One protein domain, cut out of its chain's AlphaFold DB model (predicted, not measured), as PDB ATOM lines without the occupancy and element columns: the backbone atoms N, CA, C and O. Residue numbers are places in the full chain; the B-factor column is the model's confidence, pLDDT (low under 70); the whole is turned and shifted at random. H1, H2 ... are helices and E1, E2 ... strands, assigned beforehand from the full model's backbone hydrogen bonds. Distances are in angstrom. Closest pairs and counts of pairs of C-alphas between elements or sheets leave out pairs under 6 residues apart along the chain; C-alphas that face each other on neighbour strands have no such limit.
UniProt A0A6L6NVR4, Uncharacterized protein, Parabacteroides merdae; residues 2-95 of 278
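What this domain is: This is residues 2 to 95 of the 278 residues of an uncharacterized protein of Parabacteroides merdae (UniProt A0A6L6NVR4). One long helix, H2, runs through the middle; the strand hairpin E1 and E2 lies beside its later half, and H4 crosses it steeply on the other side. H1 lies near H2 and H4, H3 folds back at the last end of H2, and E3 and H5 lie far from the middle. The 94 printed residues, mostly helix in class, run H1 E1 E2 E3 H2 H3 H4 H5, with an antiparallel sheet E1 - E2. The whole is only just compact, close to loose, with a radius of gyration of the C-alphas of 14.4 A and spans of 41 by 30 by 24 A.

How they stand to each other: Start at H1, residues 2 to 11, which only just touches H4, residues 74 to 87, with 3 pairs of C-alphas within 8 A, the closest Leu 10 and Thr 74 at 6.8 A. In the hairpin of E1, residues 16 to 20, and E2, residues 27 to 31, find N 17 and O 30 within hydrogen-bond range at 2.8 A. E3, residues 35 to 39, pairs with no named strand, and meets H2, residues 41 to 64, only through their link. H2 touches H3, residues 66 to 71, with the C-alphas of Glu 62 and Ala 69 closest at 5.1 A. H2 touches H4 with residues 50 to 58 alone, at a steep tilt of 64 degrees, opposite ways; the closest C-alphas are Ala 54 and Tyr 77, 4.8 A. H5, residues 90 to 95, is close to H2 but not clearly touching, with the C-alphas of Lys 46 and Trp 91 closest at 7.8 A. Every O i to N i+4 pair is within hydrogen-bond range in H2, H3 and H4, against 5 of 6 in H1 and 1 of 2 in H5.

Where its parts are: Find C-alpha 2 at (126.550, 136.240, 139.449), where H1 begins its 14.6 A. E1 measures 13.3 A, E2 13.1 A and E3 10.9 A. From C-alpha 41 at (95.379, 140.719, 154.017), H2 runs 34.3 A; H4 runs 20.2 A. H5 ends at C-alpha 95, (87.503, 133.488, 148.917).

The domain as a whole: The C-alphas farthest apart, Asp 23 and Glu 95, are 42.5 A apart. The printed part has no cut and no long link; confidence is under 70 at residues 2 to 14.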
ATOM      1  N   GLU A   2     127.932 136.235 139.972       41.38
ATOM      2  CA  GLU A   2     126.550 136.240 139.449       41.38
ATOM      3  C   GLU A   2     125.540 135.477 140.327       41.38
ATOM      4  O   GLU A   2     124.471 135.988 140.634       41.38
ATOM      5  N   GLU A   3     125.922 134.308 140.842       38.97
ATOM      6  CA  GLU A   3     125.066 133.459 141.687       38.97
ATOM      7  C   GLU A   3     124.662 134.139 143.012       38.97
ATOM      8  O   GLU A   3     123.496 134.129 143.402       38.97
ATOM      9  N   LYS A   4     125.605 134.860 143.644       38.62
ATOM     10  CA  LYS A   4     125.342 135.703 144.827       38.62
ATOM     11  C   LYS A   4     124.403 136.874 144.528       38.62
ATOM     12  O   LYS A   4     123.706 137.316 145.429       38.62
ATOM     13  N   LYS A   5     124.377 137.375 143.288       41.12
ATOM     14  CA  LYS A   5     123.507 138.486 142.877       41.12
ATOM     15  C   LYS A   5     122.059 138.011 142.676       41.12
ATOM     16  O   LYS A   5     121.143 138.676 143.134       41.12
ATOM     17  N   ILE A   6     121.866 136.818 142.107       44.09
ATOM     18  CA  ILE A   6     120.538 136.220 141.859       44.09
ATOM     19  C   ILE A   6     119.901 135.645 143.142       44.09
ATOM     20  O   ILE A   6     118.678 135.619 143.278       44.09
ATOM     21  N   ILE A   7     120.695 135.163 144.107       48.38
ATOM     22  CA  ILE A   7     120.191 134.810 145.453       48.38
ATOM     23  C   ILE A   7     119.634 136.063 146.153       48.38
ATOM     24  O   ILE A   7     118.531 136.021 146.693       48.38
ATOM     25  N   ASN A   8     120.335 137.193 146.026       52.41
ATOM     26  CA  ASN A   8     119.954 138.466 146.634       52.41
ATOM     27  C   ASN A   8     118.612 139.007 146.097       52.41
ATOM     28  O   ASN A   8     117.813 139.525 146.868       52.41
ATOM     29  N   ASP A   9     118.313 138.844 144.804       52.03
ATOM     30  CA  ASP A   9     117.082 139.388 144.202       52.03
ATOM     31  C   ASP A   9     115.801 138.644 144.633       52.03
ATOM     32  O   ASP A   9     114.749 139.265 144.749       52.03
ATOM     33  N   LEU A  10     115.875 137.340 144.928       50.09
ATOM     34  CA  LEU A  10     114.736 136.546 145.421       50.09
ATOM     35  C   LEU A  10     114.565 136.616 146.945       50.09
ATOM     36  O   LEU A  10     113.439 136.598 147.441       50.09
ATOM     37  N   GLU A  11     115.658 136.758 147.692       52.19
ATOM     38  CA  GLU A  11     115.612 137.025 149.137       52.19
ATOM     39  C   GLU A  11     115.116 138.448 149.452       52.19
ATOM     40  O   GLU A  11     114.552 138.683 150.520       52.19
ATOM     41  N   ASN A  12     115.214 139.378 148.492       52.34
ATOM     42  CA  ASN A  12     114.568 140.693 148.556       52.34
ATOM     43  C   ASN A  12     113.039 140.636 148.362       52.34
ATOM     44  O   ASN A  12     112.340 141.575 148.741       52.34
ATOM     45  N   ILE A  13     112.512 139.556 147.772       53.94
ATOM     46  CA  ILE A  13     111.087 139.397 147.439       53.94
ATOM     47  C   ILE A  13     110.281 138.826 148.625       53.94
ATOM     48  O   ILE A  13     109.107 139.152 148.801       53.94
ATOM     49  N   SER A  14     110.892 137.991 149.471       67.56
ATOM     50  CA  SER A  14     110.279 137.484 150.705       67.56
ATOM     51  C   SER A  14     111.349 137.080 151.717       67.56
ATOM     52  O   SER A  14     112.365 136.487 151.348       67.56
ATOM     53  N   LYS A  15     111.108 137.356 153.007       80.69
ATOM     54  CA  LYS A  15     112.012 136.956 154.095       80.69
ATOM     55  C   LYS A  15     112.038 135.432 154.206       80.69
ATOM     56  O   LYS A  15     111.161 134.818 154.809       80.69
ATOM     57  N   SER A  16     113.073 134.824 153.641       87.81
ATOM     58  CA  SER A  16     113.331 133.393 153.761       87.81
ATOM     59  C   SER A  16     114.791 133.125 154.106       87.81
ATOM     60  O   SER A  16     115.656 133.978 153.930       87.81
ATOM     61  N   THR A  17     115.076 131.936 154.625       88.81
ATOM     62  CA  THR A  17     116.436 131.505 154.957       88.81
ATOM     63  C   THR A  17     116.667 130.102 154.419       88.81
ATOM     64  O   THR A  17     115.865 129.203 154.678       88.81
ATOM     65  N   LYS A  18     117.763 129.915 153.675       90.19
ATOM     66  CA  LYS A  18     118.261 128.600 153.250       90.19
ATOM     67  C   LYS A  18     119.300 128.118 154.262       90.19
ATOM     68  O   LYS A  18     120.270 128.826 154.525       90.19
ATOM     69  N   ILE A  19     119.117 126.930 154.825       90.50
ATOM     70  CA  ILE A  19     120.058 126.308 155.765       90.50
ATOM     71  C   ILE A  19     120.490 124.978 155.165       90.50
ATOM     72  O   ILE A  19     119.678 124.065 155.072       90.50
ATOM     73  N   ALA A  20     121.745 124.876 154.731       89.12
ATOM     74  CA  ALA A  20     122.293 123.619 154.231       89.12
ATOM     75  C   ALA A  20     122.275 122.540 155.323       89.12
ATOM     76  O   ALA A  20     122.504 122.847 156.495       89.12
ATOM     77  N   ASP A  21     122.001 121.304 154.917       85.19
ATOM     78  CA  ASP A  21     122.182 120.127 155.765       85.19
ATOM     79  C   ASP A  21     123.680 119.851 155.996       85.19
ATOM     80  O   ASP A  21     124.523 120.266 155.193       85.19
ATOM     81  N   GLU A  22     124.022 119.155 157.080       79.69
ATOM     82  CA  GLU A  22     125.415 118.872 157.457       79.69
ATOM     83  C   GLU A  22     126.104 117.939 156.453       79.69
ATOM     84  O   GLU A  22     127.278 118.126 156.136       79.69
ATOM     85  N   ASP A  23     125.346 117.011 155.866       78.88
ATOM     86  CA  ASP A  23     125.845 116.058 154.870       78.88
ATOM     87  C   ASP A  23     125.965 116.663 153.457       78.88
ATOM     88  O   ASP A  23     126.383 115.983 152.518       78.88
ATOM     89  N   GLY A  24     125.552 117.923 153.260       73.56
ATOM     90  CA  GLY A  24     125.588 118.612 151.963       73.56
ATOM     91  C   GLY A  24     124.599 118.087 150.909       73.56
ATOM     92  O   GLY A  24     124.577 118.590 149.788       73.56
ATOM     93  N   ASN A  25     123.756 117.112 151.260       80.31
ATOM     94  CA  ASN A  25     122.814 116.451 150.345       80.31
ATOM     95  C   ASN A  25     121.462 117.174 150.209       80.31
ATOM     96  O   ASN A  25     120.573 116.710 149.492       80.31
ATOM     97  N   GLY A  26     121.280 118.296 150.901       86.81
ATOM     98  CA  GLY A  26     120.024 119.030 150.908       86.81
ATOM     99  C   GLY A  26     120.091 120.314 151.722       86.81
ATOM    100  O   GLY A  26     121.157 120.764 152.149       86.81
ATOM    101  N   PHE A  27     118.930 120.929 151.913       91.56
ATOM    102  CA  PHE A  27     118.776 122.125 152.729       91.56
ATOM    103  C   PHE A  27     117.353 122.239 153.275       91.56
ATOM    104  O   PHE A  27     116.401 121.685 152.729       91.56
ATOM    105  N   TYR A  28     117.218 123.040 154.323       90.69
ATOM    106  CA  TYR A  28     115.960 123.528 154.860       90.69
ATOM    107  C   TYR A  28     115.693 124.931 154.313       90.69
ATOM    108  O   TYR A  28     116.577 125.791 154.332       90.69
ATOM    109  N   ARG A  29     114.467 125.180 153.844       92.19
ATOM    110  CA  ARG A  29     113.976 126.520 153.508       92.19
ATOM    111  C   ARG A  29     112.973 126.949 154.569       92.19
ATOM    112  O   ARG A  29     111.931 126.318 154.724       92.19
ATOM    113  N   ILE A  30     113.284 128.027 155.279       89.94
ATOM    114  CA  ILE A  30     112.386 128.627 156.266       89.94
ATOM    115  C   ILE A  30     111.803 129.901 155.669       89.94
ATOM    116  O   ILE A  30     112.553 130.739 155.171       89.94
ATOM    117  N   PHE A  31     110.484 130.048 155.723       89.44
ATOM    118  CA  PHE A  31     109.782 131.283 155.384       89.44
ATOM    119  C   PHE A  31     109.346 131.948 156.687       89.44
ATOM    120  O   PHE A  31     108.648 131.323 157.486       89.44
ATOM    121  N   TRP A  32     109.794 133.180 156.918       81.38
ATOM    122  CA  TRP A  32     109.518 133.901 158.155       81.38
ATOM    123  C   TRP A  32     108.377 134.891 157.955       81.38
ATOM    124  O   TRP A  32     108.440 135.755 157.080       81.38
ATOM    125  N   ASP A  33     107.373 134.814 158.821       78.00
ATOM    126  CA  ASP A  33     106.245 135.742 158.869       78.00
ATOM    127  C   ASP A  33     105.973 136.237 160.303       78.00
ATOM    128  O   ASP A  33     104.830 136.436 160.709       78.00
ATOM    129  N   ASP A  34     107.043 136.448 161.079       80.25
ATOM    130  CA  ASP A  34     106.963 136.721 162.522       80.25
ATOM    131  C   ASP A  34     106.201 138.002 162.880       80.25
ATOM    132  O   ASP A  34     105.597 138.089 163.950       80.25
ATOM    133  N   LYS A  35     106.235 139.011 162.001       92.31
ATOM    134  CA  LYS A  35     105.542 140.282 162.208       92.31
ATOM    135  C   LYS A  35     105.010 140.846 160.898       92.31
ATOM    136  O   LYS A  35     105.774 141.248 160.022       92.31
ATOM    137  N   VAL A  36     103.691 140.942 160.835       94.25
ATOM    138  CA  VAL A  36     102.902 141.609 159.800       94.25
ATOM    139  C   VAL A  36     102.030 142.626 160.521       94.25
ATOM    140  O   VAL A  36     101.350 142.254 161.472       94.25
ATOM    141  N   GLU A  37     102.052 143.892 160.110       96.38
ATOM    142  CA  GLU A  37     101.337 144.960 160.819       96.38
ATOM    143  C   GLU A  37     100.447 145.752 159.867       96.38
ATOM    144  O   GLU A  37     100.946 146.393 158.943       96.38
ATOM    145  N   LYS A  38      99.139 145.731 160.147       96.81
ATOM    146  CA  LYS A  38      98.097 146.571 159.543       96.81
ATOM    147  C   LYS A  38      98.147 146.624 158.012       96.81
ATOM    148  O   LYS A  38      98.147 147.698 157.414       96.81
ATOM    149  N   VAL A  39      98.172 145.456 157.380       97.31
ATOM    150  CA  VAL A  39      98.198 145.312 155.918       97.31
ATOM    151  C   VAL A  39      96.809 145.010 155.356       97.31
ATOM    152  O   VAL A  39      95.917 144.569 156.082       97.31
ATOM    153  N   ASN A  40      96.647 145.185 154.042       97.81
ATOM    154  CA  ASN A  40      95.587 144.512 153.294       97.81
ATOM    155  C   ASN A  40      95.897 142.999 153.282       97.81
ATOM    156  O   ASN A  40      96.896 142.597 152.672       97.81
ATOM    157  N   PRO A  41      95.094 142.145 153.945       96.62
ATOM    158  CA  PRO A  41      95.379 140.719 154.017       96.62
ATOM    159  C   PRO A  41      95.303 140.021 152.659       96.62
ATOM    160  O   PRO A  41      96.060 139.080 152.433       96.62
ATOM    161  N   VAL A  42      94.421 140.468 151.760       95.75
ATOM    162  CA  VAL A  42      94.234 139.844 150.444       95.75
ATOM    163  C   VAL A  42      95.511 139.996 149.624       95.75
ATOM    164  O   VAL A  42      96.067 139.010 149.146       95.75
ATOM    165  N   GLU A  43      96.025 141.221 149.515       95.44
ATOM    166  CA  GLU A  43      97.289 141.490 148.823       95.44
ATOM    167  C   GLU A  43      98.469 140.800 149.508       95.44
ATOM    168  O   GLU A  43      99.296 140.181 148.838       95.44
ATOM    169  N   TYR A  44      98.536 140.868 150.842       94.31
ATOM    170  CA  TYR A  44      99.616 140.259 151.612       94.31
ATOM    171  C   TYR A  44      99.718 138.751 151.363       94.31
ATOM    172  O   TYR A  44     100.780 138.267 150.975       94.31
ATOM    173  N   TYR A  45      98.624 138.008 151.548       94.19
ATOM    174  CA  TYR A  45      98.633 136.554 151.405       94.19
ATOM    175  C   TYR A  45      98.831 136.116 149.951       94.19
ATOM    176  O   TYR A  45      99.591 135.174 149.711       94.19
ATOM    177  N   LYS A  46      98.236 136.828 148.980       94.19
ATOM    178  CA  LYS A  46      98.453 136.573 147.544       94.19
ATOM    179  C   LYS A  46      99.920 136.734 147.156       94.19
ATOM    180  O   LYS A  46     100.483 135.839 146.526       94.19
ATOM    181  N   ASN A  47     100.555 137.823 147.589       92.88
ATOM    182  CA  ASN A  47     101.975 138.058 147.337       92.88
ATOM    183  C   ASN A  47     102.860 137.048 148.079       92.88
ATOM    184  O   ASN A  47     103.811 136.522 147.502       92.88
ATOM    185  N   TYR A  48     102.537 136.735 149.336       92.25
ATOM    186  CA  TYR A  48     103.291 135.774 150.136       92.25
ATOM    187  C   TYR A  48     103.321 134.386 149.486       92.25
ATOM    188  O   TYR A  48     104.399 133.817 149.316       92.25
ATOM    189  N   GLU A  49     102.168 133.852 149.072       94.19
ATOM    190  CA  GLU A  49     102.101 132.530 148.439       94.19
ATOM    191  C   GLU A  49     102.778 132.516 147.064       94.19
ATOM    192  O   GLU A  49     103.509 131.572 146.762       94.19
ATOM    193  N   LEU A  50     102.604 133.571 146.256       94.75
ATOM    194  CA  LEU A  50     103.293 133.712 144.969       94.75
ATOM    195  C   LEU A  50     104.813 133.616 145.151       94.75
ATOM    196  O   LEU A  50     105.480 132.813 144.496       94.75
ATOM    197  N   ASN A  51     105.350 134.396 146.089       92.81
ATOM    198  CA  ASN A  51     106.781 134.453 146.364       92.81
ATOM    199  C   ASN A  51     107.296 133.132 146.943       92.81
ATOM    200  O   ASN A  51     108.339 132.626 146.524       92.81
ATOM    201  N   LYS A  52     106.540 132.532 147.866       93.81
ATOM    202  CA  LYS A  52     106.851 131.228 148.454       93.81
ATOM    203  C   LYS A  52     106.919 130.133 147.387       93.81
ATOM    204  O   LYS A  52     107.868 129.345 147.394       93.81
ATOM    205  N   ARG A  53     105.964 130.082 146.453       95.56
ATOM    206  CA  ARG A  53     105.965 129.108 145.348       95.56
ATOM    207  C   ARG A  53     107.100 129.353 144.364       95.56
ATOM    208  O   ARG A  53     107.786 128.401 144.013       95.56
ATOM    209  N   ALA A  54     107.361 130.603 143.982       95.31
ATOM    210  CA  ALA A  54     108.474 130.939 143.094       95.31
ATOM    211  C   ALA A  54     109.826 130.491 143.681       95.31
ATOM    212  O   ALA A  54     110.612 129.829 142.999       95.31
ATOM    213  N   ILE A  55     110.068 130.774 144.967       93.69
ATOM    214  CA  ILE A  55     111.270 130.319 145.685       93.69
ATOM    215  C   ILE A  55     111.318 128.789 145.732       93.69
ATOM    216  O   ILE A  55     112.350 128.202 145.412       93.69
ATOM    217  N   SER A  56     110.203 128.136 146.068       94.69
ATOM    218  CA  SER A  56     110.132 126.672 146.162       94.69
ATOM    219  C   SER A  56     110.387 125.981 144.819       94.69
ATOM    220  O   SER A  56     111.093 124.980 144.768       94.69
ATOM    221  N   PHE A  57     109.865 126.515 143.712       95.62
ATOM    222  CA  PHE A  57     110.118 125.979 142.374       95.62
ATOM    223  C   PHE A  57     111.576 126.129 141.955       95.62
ATOM    224  O   PHE A  57     112.143 125.183 141.404       95.62
ATOM    225  N   ARG A  58     112.203 127.272 142.261       94.06
ATOM    226  CA  ARG A  58     113.645 127.445 142.065       94.06
ATOM    227  C   ARG A  58     114.431 126.430 142.879       94.06
ATOM    228  O   ARG A  58     115.288 125.762 142.320       94.06
ATOM    229  N   ASP A  59     114.118 126.296 144.162       93.81
ATOM    230  CA  ASP A  59     114.788 125.375 145.078       93.81
ATOM    231  C   ASP A  59     114.694 123.919 144.594       93.81
ATOM    232  O   ASP A  59     115.701 123.214 144.536       93.81
ATOM    233  N   ILE A  60     113.505 123.481 144.168       94.25
ATOM    234  CA  ILE A  60     113.289 122.137 143.616       94.25
ATOM    235  C   ILE A  60     114.092 121.932 142.328       94.25
ATOM    236  O   ILE A  60     114.643 120.848 142.121       94.25
ATOM    237  N   LEU A  61     114.146 122.934 141.446       94.94
ATOM    238  CA  LEU A  61     114.905 122.822 140.205       94.94
ATOM    239  C   LEU A  61     116.410 122.839 140.465       94.94
ATOM    240  O   LEU A  61     117.116 122.026 139.888       94.94
ATOM    241  N   GLU A  62     116.894 123.690 141.369       92.06
ATOM    242  CA  GLU A  62     118.298 123.750 141.782       92.06
ATOM    243  C   GLU A  62     118.774 122.398 142.328       92.06
ATOM    244  O   GLU A  62     119.875 121.968 142.008       92.06
ATOM    245  N   MET A  63     117.926 121.679 143.072       91.19
ATOM    246  CA  MET A  63     118.242 120.327 143.550       91.19
ATOM    247  C   MET A  63     118.317 119.273 142.435       91.19
ATOM    248  O   MET A  63     119.015 118.274 142.589       91.19
ATOM    249  N   LYS A  64     117.575 119.452 141.336       93.00
ATOM    250  CA  LYS A  64     117.474 118.465 140.246       93.00
ATOM    251  C   LYS A  64     118.448 118.734 139.102       93.00
ATOM    252  O   LYS A  64     119.011 117.796 138.547       93.00
ATOM    253  N   ASP A  65     118.605 119.999 138.736       95.00
ATOM    254  CA  ASP A  65     119.455 120.486 137.653       95.00
ATOM    255  C   ASP A  65     119.958 121.907 137.990       95.00
ATOM    256  O   ASP A  65     119.363 122.910 137.570       95.00
ATOM    257  N   PRO A  66     121.069 122.017 138.748       92.19
ATOM    258  CA  PRO A  66     121.652 123.306 139.119       92.19
ATOM    259  C   PRO A  66     122.033 124.166 137.907       92.19
ATOM    260  O   PRO A  66     121.946 125.395 137.954       92.19
ATOM    261  N   PHE A  67     122.444 123.534 136.802       94.38
ATOM    262  CA  PHE A  67     122.865 124.240 135.595       94.38
ATOM    263  C   PHE A  67     121.685 124.921 134.907       94.38
ATOM    264  O   PHE A  67     121.784 126.091 134.533       94.38
ATOM    265  N   LEU A  68     120.558 124.219 134.758       94.88
ATOM    266  CA  LEU A  68     119.337 124.820 134.230       94.88
ATOM    267  C   LEU A  68     118.783 125.879 135.189       94.88
ATOM    268  O   LEU A  68     118.429 126.969 134.737       94.88
ATOM    269  N   ALA A  69     118.769 125.601 136.496       92.69
ATOM    270  CA  ALA A  69     118.289 126.548 137.500       92.69
ATOM    271  C   ALA A  69     119.034 127.891 137.436       92.69
ATOM    272  O   ALA A  69     118.401 128.942 137.521       92.69
ATOM    273  N   GLY A  70     120.357 127.850 137.224       91.19
ATOM    274  CA  GLY A  70     121.214 129.031 137.083       91.19
ATOM    275  C   GLY A  70     121.049 129.806 135.769       91.19
ATOM    276  O   GLY A  70     121.500 130.946 135.683       91.19
ATOM    277  N   LYS A  71     120.398 129.229 134.750       94.25
ATOM    278  CA  LYS A  71     120.094 129.910 133.476       94.25
ATOM    279  C   LYS A  71     118.750 130.629 133.471       94.25
ATOM    280  O   LYS A  71     118.523 131.479 132.611       94.25
ATOM    281  N   LEU A  72     117.846 130.255 134.371       94.69
ATOM    282  CA  LEU A  72     116.505 130.821 134.445       94.69
ATOM    283  C   LEU A  72     116.500 132.069 135.325       94.69
ATOM    284  O   LEU A  72     117.170 132.138 136.354       94.69
ATOM    285  N   THR A  73     115.723 133.067 134.917       92.75
ATOM    286  CA  THR A  73     115.567 134.310 135.673       92.75
ATOM    287  C   THR A  73     114.552 134.142 136.800       92.75
ATOM    288  O   THR A  73     113.692 133.264 136.764       92.75
ATOM    289  N   THR A  74     114.596 135.038 137.785       89.06
ATOM    290  CA  THR A  74     113.558 135.146 138.821       89.06
ATOM    291  C   THR A  74     112.150 135.261 138.224       89.06
ATOM    292  O   THR A  74     111.239 134.560 138.664       89.06
ATOM    293  N   ASP A  75     111.987 136.072 137.176       92.94
ATOM    294  CA  ASP A  75     110.700 136.295 136.507       92.94
ATOM    295  C   ASP A  75     110.094 135.012 135.932       92.94
ATOM    296  O   ASP A  75     108.874 134.855 135.937       92.94
ATOM    297  N   PHE A  76     110.928 134.071 135.474       95.62
ATOM    298  CA  PHE A  76     110.451 132.764 135.025       95.62
ATOM    299  C   PHE A  76     109.726 132.026 136.158       95.62
ATOM    300  O   PHE A  76     108.603 131.562 135.969       95.62
ATOM    301  N   TYR A  77     110.334 131.956 137.346       95.44
ATOM    302  CA  TYR A  77     109.742 131.263 138.493       95.44
ATOM    303  C   TYR A  77     108.500 131.977 139.028       95.44
ATOM    304  O   TYR A  77     107.542 131.311 139.412       95.44
ATOM    305  N   VAL A  78     108.486 133.314 139.019       95.00
ATOM    306  CA  VAL A  78     107.301 134.103 139.397       95.00
ATOM    307  C   VAL A  78     106.153 133.850 138.421       95.00
ATOM    308  O   VAL A  78     105.022 133.625 138.852       95.00
ATOM    309  N   LYS A  79     106.430 133.826 137.112       96.56
ATOM    310  CA  LYS A  79     105.423 133.514 136.094       96.56
ATOM    311  C   LYS A  79     104.879 132.094 136.260       96.56
ATOM    312  O   LYS A  79     103.666 131.926 136.283       96.56
ATOM    313  N   LEU A  80     105.755 131.106 136.448       96.81
ATOM    314  CA  LEU A  80     105.353 129.719 136.694       96.81
ATOM    315  C   LEU A  80     104.487 129.590 137.959       96.81
ATOM    316  O   LEU A  80     103.458 128.920 137.943       96.81
ATOM    317  N   ALA A  81     104.875 130.256 139.051       97.19
ATOM    318  CA  ALA A  81     104.103 130.286 140.290       97.19
ATOM    319  C   ALA A  81     102.708 130.881 140.087       97.19
ATOM    320  O   ALA A  81     101.729 130.314 140.572       97.19
ATOM    321  N   LYS A  82     102.613 131.985 139.341       97.06
ATOM    322  CA  LYS A  82     101.338 132.612 139.000       97.06
ATOM    323  C   LYS A  82     100.444 131.679 138.175       97.06
ATOM    324  O   LYS A  82      99.282 131.508 138.528       97.06
ATOM    325  N   GLU A  83     100.989 131.053 137.133       97.88
ATOM    326  CA  GLU A  83     100.247 130.126 136.264       97.88
ATOM    327  C   GLU A  83      99.694 128.921 137.044       97.88
ATOM    328  O   GLU A  83      98.525 128.573 136.882       97.88
ATOM    329  N   GLU A  84     100.482 128.312 137.939       97.81
ATOM    330  CA  GLU A  84      99.998 127.187 138.754       97.81
ATOM    331  C   GLU A  84      98.967 127.627 139.811       97.81
ATOM    332  O   GLU A  84      97.971 126.933 140.005       97.81
ATOM    333  N   ILE A  85      99.132 128.799 140.444       96.75
ATOM    334  CA  ILE A  85      98.125 129.362 141.368       96.75
ATOM    335  C   ILE A  85      96.773 129.557 140.663       96.75
ATOM    336  O   ILE A  85      95.731 129.206 141.223       96.75
ATOM    337  N   GLU A  86      96.786 130.121 139.452       96.06
ATOM    338  CA  GLU A  86      95.581 130.362 138.647       96.06
ATOM    339  C   GLU A  86      94.923 129.044 138.221       96.06
ATOM    340  O   GLU A  86      93.721 128.856 138.401       96.06
ATOM    341  N   LYS A  87      95.715 128.095 137.717       96.75
ATOM    342  CA  LYS A  87      95.252 126.768 137.289       96.75
ATOM    343  C   LYS A  87      94.618 125.959 138.420       96.75
ATOM    344  O   LYS A  87      93.632 125.262 138.193       96.75
ATOM    345  N   GLU A  88      95.167 126.048 139.628       95.62
ATOM    346  CA  GLU A  88      94.619 125.398 140.823       95.62
ATOM    347  C   GLU A  88      93.385 126.113 141.385       95.62
ATOM    348  O   GLU A  88      92.760 125.592 142.308       95.62
ATOM    349  N   LYS A  89      93.045 127.309 140.876       94.62
ATOM    350  CA  LYS A  89      92.023 128.191 141.463       94.62
ATOM    351  C   LYS A  89      92.273 128.416 142.959       94.62
ATOM    352  O   LYS A  89      91.343 128.509 143.762       94.62
ATOM    353  N   PHE A  90      93.551 128.492 143.344       93.31
ATOM    354  CA  PHE A  90      93.974 128.403 144.742       93.31
ATOM    355  C   PHE A  90      93.289 129.456 145.623       93.31
ATOM    356  O   PHE A  90      92.833 129.134 146.714       93.31
ATOM    357  N   TRP A  91      93.165 130.696 145.135       92.44
ATOM    358  CA  TRP A  91      92.524 131.782 145.881       92.44
ATOM    359  C   TRP A  91      91.003 131.799 145.779       92.44
ATOM    360  O   TRP A  91      90.361 132.087 146.783       92.44
ATOM    361  N   GLU A  92      90.436 131.450 144.620       90.06
ATOM    362  CA  GLU A  92      88.977 131.405 144.420       90.06
ATOM    363  C   GLU A  92      88.335 130.484 145.459       90.06
ATOM    364  O   GLU A  92      87.413 130.883 146.161       90.06
ATOM    365  N   THR A  93      88.916 129.294 145.656       86.81
ATOM    366  CA  THR A  93      88.402 128.342 146.649       86.81
ATOM    367  C   THR A  93      88.380 128.927 148.062       86.81
ATOM    368  O   THR A  93      87.412 128.715 148.777       86.81
ATOM    369  N   LYS A  94      89.397 129.700 148.468       87.06
ATOM    370  CA  LYS A  94      89.472 130.303 149.813       87.06
ATOM    371  C   LYS A  94      88.569 131.523 149.969       87.06
ATOM    372  O   LYS A  94      88.056 131.745 151.057       87.06
ATOM    373  N   GLU A  95      88.377 132.307 148.913       88.75
ATOM    374  CA  GLU A  95      87.503 133.488 148.917       88.75
ATOM    375  C   GLU A  95      86.012 133.109 148.951       88.75
ATOM    376  O   GLU A  95      85.203 133.820 149.550       88.75
TER     377      GLU A  95